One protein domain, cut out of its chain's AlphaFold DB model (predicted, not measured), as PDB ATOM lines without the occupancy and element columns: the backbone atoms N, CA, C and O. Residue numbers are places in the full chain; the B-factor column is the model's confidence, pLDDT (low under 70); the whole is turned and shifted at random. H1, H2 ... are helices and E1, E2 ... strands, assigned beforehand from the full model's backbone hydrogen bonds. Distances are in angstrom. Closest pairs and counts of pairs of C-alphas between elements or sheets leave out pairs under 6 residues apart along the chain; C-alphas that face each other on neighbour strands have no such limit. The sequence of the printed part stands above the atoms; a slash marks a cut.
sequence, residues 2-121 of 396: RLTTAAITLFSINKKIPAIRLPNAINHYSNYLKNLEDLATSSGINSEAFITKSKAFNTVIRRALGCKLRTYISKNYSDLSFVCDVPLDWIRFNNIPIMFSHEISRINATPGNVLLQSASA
ATOM      1  N   ARG A   2     193.353 243.480 121.610       84.62
ATOM      2  CA  ARG A   2     193.043 242.363 120.682       84.62
ATOM      3  C   ARG A   2     194.277 241.568 120.225       84.62
ATOM      4  O   ARG A   2     194.266 240.348 120.305       84.62
ATOM      5  N   LEU A   3     195.347 242.257 119.819       87.62
ATOM      6  CA  LEU A   3     196.591 241.612 119.378       87.62
ATOM      7  C   LEU A   3     197.294 240.843 120.503       87.62
ATOM      8  O   LEU A   3     197.705 239.708 120.303       87.62
ATOM      9  N   THR A   4     197.368 241.412 121.710       87.19
ATOM     10  CA  THR A   4     197.903 240.707 122.884       87.19
ATOM     11  C   THR A   4     197.093 239.447 123.173       87.19
ATOM     12  O   THR A   4     197.672 238.388 123.355       87.19
ATOM     13  N   THR A   5     195.757 239.522 123.145       90.25
ATOM     14  CA  THR A   5     194.899 238.339 123.299       90.25
ATOM     15  C   THR A   5     195.186 237.290 122.225       90.25
ATOM     16  O   THR A   5     195.301 236.121 122.567       90.25
ATOM     17  N   ALA A   6     195.368 237.687 120.962       91.81
ATOM     18  CA  ALA A   6     195.737 236.761 119.893       91.81
ATOM     19  C   ALA A   6     197.094 236.081 120.152       91.81
ATOM     20  O   ALA A   6     197.189 234.865 120.018       91.81
ATOM     21  N   ALA A   7     198.110 236.830 120.599       92.56
ATOM     22  CA  ALA A   7     199.410 236.270 120.976       92.56
ATOM     23  C   ALA A   7     199.285 235.239 122.110       92.56
ATOM     24  O   ALA A   7     199.834 234.145 122.021       92.56
ATOM     25  N   ILE A   8     198.509 235.556 123.154       93.19
ATOM     26  CA  ILE A   8     198.246 234.625 124.258       93.19
ATOM     27  C   ILE A   8     197.525 233.367 123.761       93.19
ATOM     28  O   ILE A   8     197.919 232.264 124.127       93.19
ATOM     29  N   THR A   9     196.519 233.506 122.893       92.38
ATOM     30  CA  THR A   9     195.825 232.358 122.293       92.38
ATOM     31  C   THR A   9     196.786 231.475 121.497       92.38
ATOM     32  O   THR A   9     196.750 230.255 121.647       92.38
ATOM     33  N   LEU A  10     197.680 232.065 120.698       92.69
ATOM     34  CA  LEU A  10     198.698 231.319 119.954       92.69
ATOM     35  C   LEU A  10     199.643 230.559 120.892       92.69
ATOM     36  O   LEU A  10     199.901 229.380 120.661       92.69
ATOM     37  N   PHE A  11     200.103 231.177 121.984       91.50
ATOM     38  CA  PHE A  11     200.900 230.468 122.990       91.50
ATOM     39  C   PHE A  11     200.132 229.316 123.633       91.50
ATOM     40  O   PHE A  11     200.668 228.215 123.729       91.50
ATOM     41  N   SER A  12     198.880 229.543 124.031       91.12
ATOM     42  CA  SER A  12     198.024 228.503 124.601       91.12
ATOM     43  C   SER A  12     197.834 227.318 123.660       91.12
ATOM     44  O   SER A  12     197.903 226.179 124.113       91.12
ATOM     45  N   ILE A  13     197.661 227.561 122.357       90.50
ATOM     46  CA  ILE A  13     197.561 226.500 121.346       90.50
ATOM     47  C   ILE A  13     198.901 225.765 121.202       90.50
ATOM     48  O   ILE A  13     198.937 224.539 121.302       90.50
ATOM     49  N   ASN A  14     200.007 226.497 121.026       87.75
ATOM     50  CA  ASN A  14     201.341 225.918 120.824       87.75
ATOM     51  C   ASN A  14     201.806 225.062 122.008       87.75
ATOM     52  O   ASN A  14     202.409 224.000 121.818       87.75
ATOM     53  N   LYS A  15     201.519 225.523 123.229       86.81
ATOM     54  CA  LYS A  15     201.886 224.850 124.478       86.81
ATOM     55  C   LYS A  15     200.813 223.879 124.981       86.81
ATOM     56  O   LYS A  15     201.102 223.088 125.868       86.81
ATOM     57  N   LYS A  16     199.605 223.903 124.403       88.69
ATOM     58  CA  LYS A  16     198.424 223.131 124.837       88.69
ATOM     59  C   LYS A  16     198.038 223.393 126.300       88.69
ATOM     60  O   LYS A  16     197.709 222.468 127.036       88.69
ATOM     61  N   ILE A  17     198.067 224.660 126.712       88.31
ATOM     62  CA  ILE A  17     197.788 225.091 128.092       88.31
ATOM     63  C   ILE A  17     196.692 226.163 128.145       88.31
ATOM     64  O   ILE A  17     196.580 226.976 127.218       88.31
ATOM     65  N   PRO A  18     195.901 226.229 129.230       90.00
ATOM     66  CA  PRO A  18     194.931 227.301 129.415       90.00
ATOM     67  C   PRO A  18     195.620 228.661 129.614       90.00
ATOM     68  O   PRO A  18     196.689 228.757 130.212       90.00
ATOM     69  N   ALA A  19     194.975 229.731 129.143       91.44
ATOM     70  CA  ALA A  19     195.400 231.103 129.406       91.44
ATOM     71  C   ALA A  19     194.635 231.692 130.592       91.44
ATOM     72  O   ALA A  19     193.402 231.692 130.609       91.44
ATOM     73  N   ILE A  20     195.361 232.282 131.543       89.50
ATOM     74  CA  ILE A  20     194.769 233.053 132.637       89.50
ATOM     75  C   ILE A  20     195.148 234.521 132.471       89.50
ATOM     76  O   ILE A  20     196.323 234.883 132.443       89.50
ATOM     77  N   ARG A  21     194.140 235.392 132.377       87.81
ATOM     78  CA  ARG A  21     194.364 236.836 132.310       87.81
ATOM     79  C   ARG A  21     194.650 237.387 133.702       87.81
ATOM     80  O   ARG A  21     193.811 237.289 134.595       87.81
ATOM     81  N   LEU A  22     195.801 238.032 133.853       87.56
ATOM     82  CA  LEU A  22     196.140 238.738 135.080       87.56
ATOM     83  C   LEU A  22     195.441 240.112 135.158       87.56
ATOM     84  O   LEU A  22     195.156 240.728 134.123       87.56
ATOM     85  N   PRO A  23     195.167 240.621 136.372       88.12
ATOM     86  CA  PRO A  23     194.628 241.964 136.571       88.12
ATOM     87  C   PRO A  23     195.572 243.039 136.024       88.12
ATOM     88  O   PRO A  23     196.757 243.030 136.336       88.12
ATOM     89  N   ASN A  24     195.052 244.016 135.270       86.12
ATOM     90  CA  ASN A  24     195.882 245.065 134.651       86.12
ATOM     91  C   ASN A  24     196.649 245.926 135.672       86.12
ATOM     92  O   ASN A  24     197.657 246.534 135.333       86.12
ATOM     93  N   ALA A  25     196.173 245.969 136.921       89.00
ATOM     94  CA  ALA A  25     196.788 246.727 138.005       89.00
ATOM     95  C   ALA A  25     198.269 246.378 138.222       89.00
ATOM     96  O   ALA A  25     199.031 247.256 138.608       89.00
ATOM     97  N   ILE A  26     198.692 245.140 137.925       88.25
ATOM     98  CA  ILE A  26     200.082 244.702 138.126       88.25
ATOM     99  C   ILE A  26     201.094 245.479 137.274       88.25
ATOM    100  O   ILE A  26     202.263 245.507 137.627       88.25
ATOM    101  N   ASN A  27     200.666 246.116 136.179       84.94
ATOM    102  CA  ASN A  27     201.565 246.789 135.240       84.94
ATOM    103  C   ASN A  27     201.947 248.221 135.668       84.94
ATOM    104  O   ASN A  27     202.837 248.818 135.076       84.94
ATOM    105  N   HIS A  28     201.302 248.788 136.694       86.00
ATOM    106  CA  HIS A  28     201.422 250.214 137.045       86.00
ATOM    107  C   HIS A  28     202.446 250.498 138.156       86.00
ATOM    108  O   HIS A  28     202.248 251.397 138.971       86.00
ATOM    109  N   TYR A  29     203.540 249.730 138.209       88.88
ATOM    110  CA  TYR A  29     204.537 249.804 139.292       88.88
ATOM    111  C   TYR A  29     205.961 250.140 138.827       88.88
ATOM    112  O   TYR A  29     206.902 249.948 139.590       88.88
ATOM    113  N   SER A  30     206.142 250.693 137.625       87.50
ATOM    114  CA  SER A  30     207.465 251.054 137.082       87.50
ATOM    115  C   SER A  30     208.279 251.962 138.015       87.50
ATOM    116  O   SER A  30     209.421 251.653 138.333       87.50
ATOM    117  N   ASN A  31     207.674 253.025 138.557       90.88
ATOM    118  CA  ASN A  31     208.338 253.903 139.533       90.88
ATOM    119  C   ASN A  31     208.711 253.165 140.828       90.88
ATOM    120  O   ASN A  31     209.686 253.504 141.493       90.88
ATOM    121  N   TYR A  32     207.923 252.162 141.218       93.62
ATOM    122  CA  TYR A  32     208.216 251.356 142.398       93.62
ATOM    123  C   TYR A  32     209.425 250.448 142.158       93.62
ATOM    124  O   TYR A  32     210.298 250.358 143.016       93.62
ATOM    125  N   LEU A  33     209.473 249.816 140.983       94.19
ATOM    126  CA  LEU A  33     210.575 248.970 140.532       94.19
ATOM    127  C   LEU A  33     211.875 249.764 140.380       94.19
ATOM    128  O   LEU A  33     212.909 249.304 140.849       94.19
ATOM    129  N   LYS A  34     211.805 250.991 139.850       94.88
ATOM    130  CA  LYS A  34     212.951 251.909 139.807       94.88
ATOM    131  C   LYS A  34     213.541 252.170 141.189       94.88
ATOM    132  O   LYS A  34     214.720 251.941 141.404       94.88
ATOM    133  N   ASN A  35     212.701 252.535 142.156       95.75
ATOM    134  CA  ASN A  35     213.169 252.753 143.527       95.75
ATOM    135  C   ASN A  35     213.801 251.494 144.153       95.75
ATOM    136  O   ASN A  35     214.690 251.614 144.987       95.75
ATOM    137  N   LEU A  36     213.321 250.291 143.811       96.88
ATOM    138  CA  LEU A  36     213.929 249.042 144.284       96.88
ATOM    139  C   LEU A  36     215.325 248.835 143.697       96.88
ATOM    140  O   LEU A  36     216.240 248.467 144.426       96.88
ATOM    141  N   GLU A  37     215.485 249.086 142.404       96.88
ATOM    142  CA  GLU A  37     216.770 248.989 141.716       96.88
ATOM    143  C   GLU A  37     217.782 250.025 142.227       96.88
ATOM    144  O   GLU A  37     218.926 249.669 142.517       96.88
ATOM    145  N   ASP A  38     217.345 251.270 142.448       96.75
ATOM    146  CA  ASP A  38     218.166 252.333 143.041       96.75
ATOM    147  C   ASP A  38     218.655 251.933 144.449       96.75
ATOM    148  O   ASP A  38     219.825 252.119 144.801       96.75
ATOM    149  N   LEU A  39     217.778 251.329 145.262       97.88
ATOM    150  CA  LEU A  39     218.128 250.817 146.591       97.88
ATOM    151  C   LEU A  39     219.112 249.643 146.518       97.88
ATOM    152  O   LEU A  39     220.071 249.619 147.288       97.88
ATOM    153  N   ALA A  40     218.905 248.694 145.602       97.19
ATOM    154  CA  ALA A  40     219.823 247.572 145.414       97.19
ATOM    155  C   ALA A  40     221.217 248.054 144.990       97.19
ATOM    156  O   ALA A  40     222.215 247.579 145.519       97.19
ATOM    157  N   THR A  41     221.279 249.039 144.093       95.56
ATOM    158  CA  THR A  41     222.535 249.617 143.596       95.56
ATOM    159  C   THR A  41     223.280 250.390 144.682       95.56
ATOM    160  O   THR A  41     224.494 250.271 144.805       95.56
ATOM    161  N   SER A  42     222.564 251.176 145.489       96.31
ATOM    162  CA  SER A  42     223.182 252.038 146.508       96.31
ATOM    163  C   SER A  42     223.511 251.326 147.821       96.31
ATOM    164  O   SER A  42     224.477 251.693 148.485       96.31
ATOM    165  N   SER A  43     222.705 250.340 148.224       96.00
ATOM    166  CA  SER A  43     222.771 249.739 149.566       96.00
ATOM    167  C   SER A  43     222.834 248.209 149.581       96.00
ATOM    168  O   SER A  43     223.016 247.619 150.644       96.00
ATOM    169  N   GLY A  44     222.700 247.562 148.421       95.94
ATOM    170  CA  GLY A  44     222.645 246.108 148.302       95.94
ATOM    171  C   GLY A  44     221.280 245.511 148.660       95.94
ATOM    172  O   GLY A  44     220.436 246.127 149.314       95.94
ATOM    173  N   ILE A  45     221.068 244.263 148.241       96.44
ATOM    174  CA  ILE A  45     219.796 243.539 148.423       96.44
ATOM    175  C   ILE A  45     219.508 243.131 149.877       96.44
ATOM    176  O   ILE A  45     218.370 242.813 150.217       96.44
ATOM    177  N   ASN A  46     220.520 243.170 150.745       94.94
ATOM    178  CA  ASN A  46     220.396 242.805 152.158       94.94
ATOM    179  C   ASN A  46     220.069 244.008 153.061       94.94
ATOM    180  O   ASN A  46     219.925 243.844 154.273       94.94
ATOM    181  N   SER A  47     219.959 245.221 152.504       96.81
ATOM    182  CA  SER A  47     219.646 246.412 153.295       96.81
ATOM    183  C   SER A  47     218.198 246.397 153.793       96.81
ATOM    184  O   SER A  47     217.272 245.963 153.102       96.81
ATOM    185  N   GLU A  48     217.970 246.922 154.999       96.88
ATOM    186  CA  GLU A  48     216.628 246.982 155.594       96.88
ATOM    187  C   GLU A  48     215.646 247.780 154.718       96.88
ATOM    188  O   GLU A  48     214.483 247.391 154.559       96.88
ATOM    189  N   ALA A  49     216.125 248.863 154.097       97.69
ATOM    190  CA  ALA A  49     215.338 249.688 153.189       97.69
ATOM    191  C   ALA A  49     214.892 248.899 151.947       97.69
ATOM    192  O   ALA A  49     213.704 248.910 151.605       97.69
ATOM    193  N   PHE A  50     215.814 248.171 151.305       98.12
ATOM    194  CA  PHE A  50     215.501 247.344 150.142       98.12
ATOM    195  C   PHE A  50     214.530 246.211 150.498       98.12
ATOM    196  O   PHE A  50     213.531 246.005 149.801       98.12
ATOM    197  N   ILE A  51     214.764 245.508 151.611       98.00
ATOM    198  CA  ILE A  51     213.906 244.405 152.066       98.00
ATOM    199  C   ILE A  51     212.491 244.905 152.368       98.00
ATOM    200  O   ILE A  51     211.508 244.325 151.894       98.00
ATOM    201  N   THR A  52     212.364 246.011 153.104       97.94
ATOM    202  CA  THR A  52     211.066 246.612 153.444       97.94
ATOM    203  C   THR A  52     210.289 246.992 152.186       97.94
ATOM    204  O   THR A  52     209.099 246.682 152.051       97.94
ATOM    205  N   LYS A  53     210.969 247.607 151.215       97.50
ATOM    206  CA  LYS A  53     210.376 247.976 149.928       97.50
ATOM    207  C   LYS A  53     209.979 246.734 149.118       97.50
ATOM    208  O   LYS A  53     208.881 246.685 148.565       97.50
ATOM    209  N   SER A  54     210.801 245.689 149.116       97.25
ATOM    210  CA  SER A  54     210.518 244.427 148.418       97.25
ATOM    211  C   SER A  54     209.287 243.719 148.990       97.25
ATOM    212  O   SER A  54     208.429 243.243 148.240       97.25
ATOM    213  N   LYS A  55     209.125 243.715 150.320       97.06
ATOM    214  CA  LYS A  55     207.926 243.195 151.001       97.06
ATOM    215  C   LYS A  55     206.666 243.962 150.629       97.06
ATOM    216  O   LYS A  55     205.611 243.364 150.389       97.06
ATOM    217  N   ALA A  56     206.763 245.286 150.565       96.56
ATOM    218  CA  ALA A  56     205.646 246.129 150.180       96.56
ATOM    219  C   ALA A  56     205.267 245.931 148.697       96.56
ATOM    220  O   ALA A  56     204.076 245.788 148.413       96.56
ATOM    221  N   PHE A  57     206.234 245.780 147.781       96.31
ATOM    222  CA  PHE A  57     205.966 245.353 146.398       96.31
ATOM    223  C   PHE A  57     205.205 244.025 146.356       96.31
ATOM    224  O   PHE A  57     204.123 243.941 145.768       96.31
ATOM    225  N   ASN A  58     205.714 243.005 147.055       96.25
ATOM    226  CA  ASN A  58     205.084 241.688 147.119       96.25
ATOM    227  C   ASN A  58     203.641 241.785 147.640       96.25
ATOM    228  O   ASN A  58     202.723 241.201 147.070       96.25
ATOM    229  N   THR A  59     203.411 242.579 148.689       95.38
ATOM    230  CA  THR A  59     202.079 242.801 149.272       95.38
ATOM    231  C   THR A  59     201.110 243.415 148.268       95.38
ATOM    232  O   THR A  59     199.980 242.940 148.127       95.38
ATOM    233  N   VAL A  60     201.543 244.452 147.555       94.88
ATOM    234  CA  VAL A  60     200.707 245.168 146.589       94.88
ATOM    235  C   VAL A  60     200.360 244.275 145.395       94.88
ATOM    236  O   VAL A  60     199.181 244.149 145.055       94.88
ATOM    237  N   ILE A  61     201.339 243.568 144.825       95.25
ATOM    238  CA  ILE A  61     201.094 242.644 143.710       95.25
ATOM    239  C   ILE A  61     200.218 241.466 144.146       95.25
ATOM    240  O   ILE A  61     199.269 241.112 143.447       95.25
ATOM    241  N   ARG A  62     200.448 240.886 145.334       94.94
ATOM    242  CA  ARG A  62     199.575 239.830 145.872       94.94
ATOM    243  C   ARG A  62     198.141 240.333 146.003       94.94
ATOM    244  O   ARG A  62     197.224 239.638 145.572       94.94
ATOM    245  N   ARG A  63     197.918 241.528 146.557       94.06
ATOM    246  CA  ARG A  63     196.570 242.117 146.645       94.06
ATOM    247  C   ARG A  63     195.929 242.253 145.266       94.06
ATOM    248  O   ARG A  63     194.788 241.826 145.118       94.06
ATOM    249  N   ALA A  64     196.674 242.737 144.272       94.00
ATOM    250  CA  ALA A  64     196.193 242.852 142.896       94.00
ATOM    251  C   ALA A  64     195.793 241.492 142.300       94.00
ATOM    252  O   ALA A  64     194.714 241.389 141.728       94.00
ATOM    253  N   LEU A  65     196.606 240.443 142.477       92.94
ATOM    254  CA  LEU A  65     196.302 239.086 141.996       92.94
ATOM    255  C   LEU A  65     195.081 238.459 142.689       92.94
ATOM    256  O   LEU A  65     194.358 237.676 142.079       92.94
ATOM    257  N   GLY A  66     194.847 238.788 143.963       93.06
ATOM    258  CA  GLY A  66     193.752 238.236 144.763       93.06
ATOM    259  C   GLY A  66     194.008 236.810 145.276       93.06
ATOM    260  O   GLY A  66     194.705 236.005 144.660       93.06
ATOM    261  N   CYS A  67     193.454 236.483 146.451       93.19
ATOM    262  CA  CYS A  67     193.688 235.188 147.111       93.19
ATOM    263  C   CYS A  67     193.167 234.006 146.281       93.19
ATOM    264  O   CYS A  67     193.857 233.003 146.135       93.19
ATOM    265  N   LYS A  68     191.979 234.153 145.677       93.81
ATOM    266  CA  LYS A  68     191.340 233.100 144.877       93.81
ATOM    267  C   LYS A  68     192.228 232.631 143.723       93.81
ATOM    268  O   LYS A  68     192.409 231.429 143.561       93.81
ATOM    269  N   LEU A  69     192.804 233.566 142.960       92.62
ATOM    270  CA  LEU A  69     193.667 233.238 141.825       92.62
ATOM    271  C   LEU A  69     194.977 232.588 142.282       92.62
ATOM    272  O   LEU A  69     195.354 231.558 141.737       92.62
ATOM    273  N   ARG A  70     195.638 233.141 143.308       93.62
ATOM    274  CA  ARG A  70     196.880 232.555 143.840       93.62
ATOM    275  C   ARG A  70     196.664 231.130 144.343       93.62
ATOM    276  O   ARG A  70     197.414 230.240 143.973       93.62
ATOM    277  N   THR A  71     195.610 230.902 145.126       93.31
ATOM    278  CA  THR A  71     195.259 229.566 145.630       93.31
ATOM    279  C   THR A  71     194.912 228.606 144.497       93.31
ATOM    280  O   THR A  71     195.285 227.440 144.558       93.31
ATOM    281  N   TYR A  72     194.208 229.077 143.463       92.88
ATOM    282  CA  TYR A  72     193.909 228.263 142.286       92.88
ATOM    283  C   TYR A  72     195.185 227.861 141.544       92.88
ATOM    284  O   TYR A  72     195.345 226.683 141.241       92.88
ATOM    285  N   ILE A  73     196.112 228.798 141.319       92.06
ATOM    286  CA  ILE A  73     197.394 228.506 140.673       92.06
ATOM    287  C   ILE A  73     198.188 227.481 141.494       92.06
ATOM    288  O   ILE A  73     198.448 226.394 140.990       92.06
ATOM    289  N   SER A  74     198.450 227.768 142.777       91.56
ATOM    290  CA  SER A  74     199.269 226.903 143.641       91.56
ATOM    291  C   SER A  74     198.734 225.479 143.805       91.56
ATOM    292  O   SER A  74     199.493 224.585 144.156       91.56
ATOM    293  N   LYS A  75     197.420 225.265 143.650       91.50
ATOM    294  CA  LYS A  75     196.796 223.944 143.821       91.50
ATOM    295  C   LYS A  75     196.729 223.121 142.539       91.50
ATOM    296  O   LYS A  75     196.618 221.907 142.638       91.50
ATOM    297  N   ASN A  76     196.699 223.766 141.374       91.88
ATOM    298  CA  ASN A  76     196.343 223.098 140.117       91.88
ATOM    299  C   ASN A  76     197.472 223.083 139.085       91.88
ATOM    300  O   ASN A  76     197.355 222.358 138.103       91.88
ATOM    301  N   TYR A  77     198.535 223.868 139.274       92.19
ATOM    302  CA  TYR A  77     199.611 223.992 138.294       92.19
ATOM    303  C   TYR A  77     200.969 223.882 138.976       92.19
ATOM    304  O   TYR A  77     201.204 224.515 140.000       92.19
ATOM    305  N   SER A  78     201.866 223.094 138.389       91.12
ATOM    306  CA  SER A  78     203.277 223.003 138.778       91.12
ATOM    307  C   SER A  78     204.180 223.862 137.896       91.12
ATOM    308  O   SER A  78     205.296 224.173 138.299       91.12
ATOM    309  N   ASP A  79     203.702 224.266 136.720       92.94
ATOM    310  CA  ASP A  79     204.433 225.061 135.741       92.94
ATOM    311  C   ASP A  79     203.600 226.242 135.220       92.94
ATOM    312  O   ASP A  79     202.370 226.193 135.168       92.94
ATOM    313  N   LEU A  80     204.274 227.344 134.880       93.56
ATOM    314  CA  LEU A  80     203.652 228.611 134.499       93.56
ATOM    315  C   LEU A  80     204.462 229.316 133.408       93.56
ATOM    316  O   LEU A  80     205.683 229.417 133.473       93.56
ATOM    317  N   SER A  81     203.770 229.877 132.415       93.44
ATOM    318  CA  SER A  81     204.371 230.832 131.475       93.44
ATOM    319  C   SER A  81     203.823 232.224 131.753       93.44
ATOM    320  O   SER A  81     202.646 232.491 131.507       93.44
ATOM    321  N   PHE A  82     204.665 233.115 132.260       93.94
ATOM    322  CA  PHE A  82     204.317 234.513 132.442       93.94
ATOM    323  C   PHE A  82     204.517 235.275 131.142       93.94
ATOM    324  O   PHE A  82     205.590 235.226 130.555       93.94
ATOM    325  N   VAL A  83     203.486 236.003 130.714       93.06
ATOM    326  CA  VAL A  83     203.589 236.982 129.629       93.06
ATOM    327  C   VAL A  83     203.389 238.369 130.229       93.06
ATOM    328  O   VAL A  83     202.266 238.876 130.295       93.06
ATOM    329  N   CYS A  84     204.466 238.932 130.770       91.12
ATOM    330  CA  CYS A  84     204.459 240.211 131.471       91.12
ATOM    331  C   CYS A  84     205.870 240.789 131.594       91.12
ATOM    332  O   CYS A  84     206.858 240.060 131.573       91.12
ATOM    333  N   ASP A  85     205.942 242.101 131.806       89.44
ATOM    334  CA  ASP A  85     207.212 242.809 132.026       89.44
ATOM    335  C   ASP A  85     207.541 242.966 133.518       89.44
ATOM    336  O   ASP A  85     208.661 243.281 133.902       89.44
ATOM    337  N   VAL A  86     206.548 242.725 134.376       91.25
ATOM    338  CA  VAL A  86     206.663 242.791 135.834       91.25
ATOM    339  C   VAL A  86     207.351 241.513 136.333       91.25
ATOM    340  O   VAL A  86     206.973 240.429 135.879       91.25
ATOM    341  N   PRO A  87     208.296 241.589 137.291       91.75
ATOM    342  CA  PRO A  87     209.007 240.424 137.829       91.75
ATOM    343  C   PRO A  87     208.105 239.590 138.755       91.75
ATOM    344  O   PRO A  87     208.261 239.573 139.978       91.75
ATOM    345  N   LEU A  88     207.116 238.898 138.181       93.25
ATOM    346  CA  LEU A  88     206.205 238.041 138.947       93.25
ATOM    347  C   LEU A  88     206.920 236.849 139.594       93.25
ATOM    348  O   LEU A  88     206.428 236.324 140.589       93.25
ATOM    349  N   ASP A  89     208.101 236.505 139.085       93.81
ATOM    350  CA  ASP A  89     209.054 235.508 139.583       93.81
ATOM    351  C   ASP A  89     209.298 235.631 141.105       93.81
ATOM    352  O   ASP A  89     209.385 234.629 141.821       93.81
ATOM    353  N   TRP A  90     209.325 236.866 141.626       95.31
ATOM    354  CA  TRP A  90     209.566 237.172 143.043       95.31
ATOM    355  C   TRP A  90     208.339 237.025 143.943       95.31
ATOM    356  O   TRP A  90     208.447 237.053 145.174       95.31
ATOM    357  N   ILE A  91     207.142 236.935 143.368       95.50
ATOM    358  CA  ILE A  91     205.909 237.027 144.145       95.50
ATOM    359  C   ILE A  91     205.707 235.750 144.946       95.50
ATOM    360  O   ILE A  91     205.650 234.646 144.410       95.50
ATOM    361  N   ARG A  92     205.570 235.908 146.262       94.38
ATOM    362  CA  ARG A  92     205.351 234.801 147.184       94.38
ATOM    363  C   ARG A  92     203.867 234.463 147.209       94.38
ATOM    364  O   ARG A  92     203.036 235.257 147.661       94.38
ATOM    365  N   PHE A  93     203.492 233.288 146.711       88.75
ATOM    366  CA  PHE A  93     202.108 232.822 146.859       88.75
ATOM    367  C   PHE A  93     201.875 232.341 148.295       88.75
ATOM    368  O   PHE A  93     200.928 232.810 148.938       88.75
ATOM    369  N   ASN A  94     202.827 231.558 148.813       85.06
ATOM    370  CA  ASN A  94     202.928 231.114 150.206       85.06
ATOM    371  C   ASN A  94     204.185 231.731 150.862       85.06
ATOM    372  O   ASN A  94     204.399 232.933 150.735       85.06
ATOM    373  N   ASN A  95     205.024 230.925 151.520       88.50
ATOM    374  CA  ASN A  95     206.274 231.360 152.163       88.50
ATOM    375  C   ASN A  95     207.502 231.260 151.243       88.50
ATOM    376  O   ASN A  95     208.631 231.334 151.715       88.50
ATOM    377  N   ILE A  96     207.286 231.059 149.943       93.81
ATOM    378  CA  ILE A  96     208.339 230.888 148.943       93.81
ATOM    379  C   ILE A  96     207.983 231.667 147.664       93.81
ATOM    380  O   ILE A  96     206.801 231.701 147.289       93.81
ATOM    381  N   PRO A  97     208.960 232.320 147.005       96.06
ATOM    382  CA  PRO A  97     208.784 232.925 145.685       96.06
ATOM    383  C   PRO A  97     208.288 231.934 144.624       96.06
ATOM    384  O   PRO A  97     208.561 230.727 144.684       96.06
ATOM    385  N   ILE A  98     207.553 232.435 143.626       95.56
ATOM    386  CA  ILE A  98     206.960 231.560 142.613       95.56
ATOM    387  C   ILE A  98     208.009 230.892 141.718       95.56
ATOM    388  O   ILE A  98     207.821 229.733 141.360       95.56
ATOM    389  N   MET A  99     209.144 231.557 141.474       96.06
ATOM    390  CA  MET A  99     210.270 231.001 140.710       96.06
ATOM    391  C   MET A  99     210.889 229.729 141.306       96.06
ATOM    392  O   MET A  99     211.587 229.008 140.604       96.06
ATOM    393  N   PHE A 100     210.640 229.441 142.587       96.81
ATOM    394  CA  PHE A 100     211.138 228.230 143.243       96.81
ATOM    395  C   PHE A 100     210.035 227.193 143.484       96.81
ATOM    396  O   PHE A 100     210.303 225.992 143.486       96.81
ATOM    397  N   SER A 101     208.786 227.629 143.667       94.94
ATOM    398  CA  SER A 101     207.656 226.705 143.861       94.94
ATOM    399  C   SER A 101     207.114 226.118 142.561       94.94
ATOM    400  O   SER A 101     206.606 225.004 142.586       94.94
ATOM    401  N   HIS A 102     207.241 226.833 141.443       95.12
ATOM    402  CA  HIS A 102     206.733 226.412 140.139       95.12
ATOM    403  C   HIS A 102     207.856 226.407 139.107       95.12
ATOM    404  O   HIS A 102     208.856 227.108 139.253       95.12
ATOM    405  N   GLU A 103     207.673 225.636 138.044       95.50
ATOM    406  CA  GLU A 103     208.503 225.724 136.853       95.50
ATOM    407  C   GLU A 103     208.060 226.915 136.006       95.50
ATOM    408  O   GLU A 103     206.987 226.891 135.405       95.50
ATOM    409  N   ILE A 104     208.860 227.976 135.961       94.31
ATOM    410  CA  ILE A 104     208.450 229.222 135.306       94.31
ATOM    411  C   ILE A 104     209.170 229.452 133.976       94.31
ATOM    412  O   ILE A 104     210.316 229.051 133.783       94.31
ATOM    413  N   SER A 105     208.500 230.148 133.062       92.38
ATOM    414  CA  SER A 105     209.143 230.868 131.960       92.38
ATOM    415  C   SER A 105     208.590 232.280 131.879       92.38
ATOM    416  O   SER A 105     207.360 232.425 131.888       92.38
ATOM    417  N   ARG A 106     209.439 233.298 131.731       93.31
ATOM    418  CA  ARG A 106     208.975 234.678 131.546       93.31
ATOM    419  C   ARG A 106     209.187 235.145 130.116       93.31
ATOM    420  O   ARG A 106     210.286 235.106 129.582       93.31
ATOM    421  N   ILE A 107     208.121 235.626 129.497       91.56
ATOM    422  CA  ILE A 107     208.114 236.221 128.167       91.56
ATOM    423  C   ILE A 107     207.683 237.670 128.348       91.56
ATOM    424  O   ILE A 107     206.606 237.939 128.885       91.56
ATOM    425  N   ASN A 108     208.504 238.611 127.902       90.06
ATOM    426  CA  ASN A 108     208.142 240.017 127.987       90.06
ATOM    427  C   ASN A 108     206.927 240.304 127.094       90.06
ATOM    428  O   ASN A 108     206.821 239.817 125.964       90.06
ATOM    429  N   ALA A 109     205.985 241.088 127.612       90.25
ATOM    430  CA  ALA A 109     204.786 241.469 126.869       90.25
ATOM    431  C   ALA A 109     205.090 242.556 125.825       90.25
ATOM    432  O   ALA A 109     204.294 242.812 124.914       90.25
ATOM    433  N   THR A 110     206.238 243.202 125.968       89.06
ATOM    434  CA  THR A 110     206.653 244.371 125.211       89.06
ATOM    435  C   THR A 110     208.107 244.225 124.720       89.06
ATOM    436  O   THR A 110     208.929 243.585 125.378       89.06
ATOM    437  N   PRO A 111     208.437 244.812 123.551       88.19
ATOM    438  CA  PRO A 111     207.524 245.520 122.656       88.19
ATOM    439  C   PRO A 111     206.557 244.546 121.949       88.19
ATOM    440  O   PRO A 111     206.886 243.400 121.645       88.19
ATOM    441  N   GLY A 112     205.313 244.981 121.723       89.31
ATOM    442  CA  GLY A 112     204.217 244.074 121.345       89.31
ATOM    443  C   GLY A 112     204.386 243.384 119.984       89.31
ATOM    444  O   GLY A 112     203.837 242.307 119.765       89.31
ATOM    445  N   ASN A 113     205.164 243.972 119.074       87.94
ATOM    446  CA  ASN A 113     205.539 243.347 117.805       87.94
ATOM    447  C   ASN A 113     206.443 242.121 118.013       87.94
ATOM    448  O   ASN A 113     206.262 241.121 117.322       87.94
ATOM    449  N   VAL A 114     207.366 242.172 118.979       87.75
ATOM    450  CA  VAL A 114     208.232 241.038 119.332       87.75
ATOM    451  C   VAL A 114     207.406 239.935 119.973       87.75
ATOM    452  O   VAL A 114     207.512 238.785 119.559       87.75
ATOM    453  N   LEU A 115     206.493 240.287 120.886       90.56
ATOM    454  CA  LEU A 115     205.549 239.330 121.463       90.56
ATOM    455  C   LEU A 115     204.759 238.579 120.377       90.56
ATOM    456  O   LEU A 115     204.660 237.354 120.414       90.56
ATOM    457  N   LEU A 116     204.199 239.308 119.404       90.50
ATOM    458  CA  LEU A 116     203.441 238.715 118.298       90.50
ATOM    459  C   LEU A 116     204.311 237.821 117.414       90.50
ATOM    460  O   LEU A 116     203.866 236.740 117.027       90.50
ATOM    461  N   GLN A 117     205.536 238.255 117.104       86.75
ATOM    462  CA  GLN A 117     206.475 237.464 116.312       86.75
ATOM    463  C   GLN A 117     206.788 236.136 117.015       86.75
ATOM    464  O   GLN A 117     206.632 235.076 116.409       86.75
ATOM    465  N   SER A 118     207.142 236.186 118.300       85.62
ATOM    466  CA  SER A 118     207.483 235.000 119.089       85.62
ATOM    467  C   SER A 118     206.289 234.068 119.328       85.62
ATOM    468  O   SER A 118     206.455 232.857 119.416       85.62
ATOM    469  N   ALA A 119     205.070 234.609 119.411       88.56
ATOM    470  CA  ALA A 119     203.855 233.800 119.515       88.56
ATOM    471  C   ALA A 119     203.498 233.086 118.201       88.56
ATOM    472  O   ALA A 119     202.940 231.989 118.228       88.56
ATOM    473  N   SER A 120     203.802 233.711 117.059       86.62
ATOM    474  CA  SER A 120     203.438 233.206 115.727       86.62
ATOM    475  C   SER A 120     204.400 232.139 115.208       86.62
ATOM    476  O   SER A 120     203.980 231.238 114.489       86.62
ATOM    477  N   ALA A 121     205.677 232.222 115.576       80.25
ATOM    478  CA  ALA A 121     206.695 231.239 115.229       80.25
ATOM    479  C   ALA A 121     207.323 230.714 116.522       80.25
ATOM    480  O   ALA A 121     208.210 231.357 117.074       80.25
TER     481      ALA A 121
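This is residues 2 to 121 of the 396 residues of the protein "CHAT domain-containing protein" of Escherichia coli (UniProt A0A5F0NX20). A small ribbon of two parallel strands, E1 and E2, stands in the middle; two side-by-side helices, H1 and H7, make one end of the longest axis, and a helical hairpin, H3 and H4, makes the other. The long link of residues 84 to 97 passes through the middle between ribbon and hairpin, the short H6 follows it, and H5 lies to one side; the contacts between named elements are few. The 120 printed residues hold seven named helices and two named strands in the order H1 H2 H3 H4 H5 E1 H6 E2 H7, mostly helix. The whole is compact, with a radius of gyration of the C-alphas of 15.4 A and spans of 44 by 33 by 22 A.

H1, residues 2 to 15, touches H7, residues 112 to 120, at a shallow tilt of 32 degrees, the same way; their closest C-alphas, Ala 7 and Ala 119, are 5.3 A apart. H2, residues 24 to 27, touches H4, residues 48 to 65, of which 61 to 65 alone take part; the closest C-alphas, Ile 26 and Ile 61, are 6.0 A apart. H3, residues 30 to 43, forms a helical hairpin with H4: they touch through residues 49 to 57 of H4 alone, at a shallow tilt of 23 degrees, opposite ways, with the C-alphas of Leu 39 and Phe 50 closest at 5.6 A. H5, residues 67 to 76, touches no helix. E1, residues 79 to 83, and E2, residues 103 to 107, are parallel neighbours at 13 degrees; N 80 and O 103 are 2.8 A apart and N 105 and O 80 2.9 A, both within hydrogen-bond range. With H6, residues 98 to 101, they form a strand-helix-strand unit, two parallel neighbour strands with a helix between, whose crossover is right-handed. H3 and H4 are apart from E1, E2, H1 and H7. Every O i to N i+4 pair is within hydrogen-bond range in H1, H3, H4, H5 and H7; H2 and H6 are too short for one.

H1 begins at C-alpha 2, (193.043, 242.363, 120.682), and is 20.0 A long. H3 measures 19.8 A, H4 25.7 A from C-alpha 48 at (216.628, 246.982, 155.594), and H5 14.2 A. E1 measures 13.4 A and E2 13.6 A. H7, 12.3 A, ends at C-alpha 120, (203.438, 233.206, 115.727).

The C-alphas farthest apart, Glu 48 and Ala 121, are 44.5 A apart. The printed part has no cut. The link from E1 to H6 is long, with 14 residues. The mean pLDDT of the printed part is 92.3, and no printed residue is under 70.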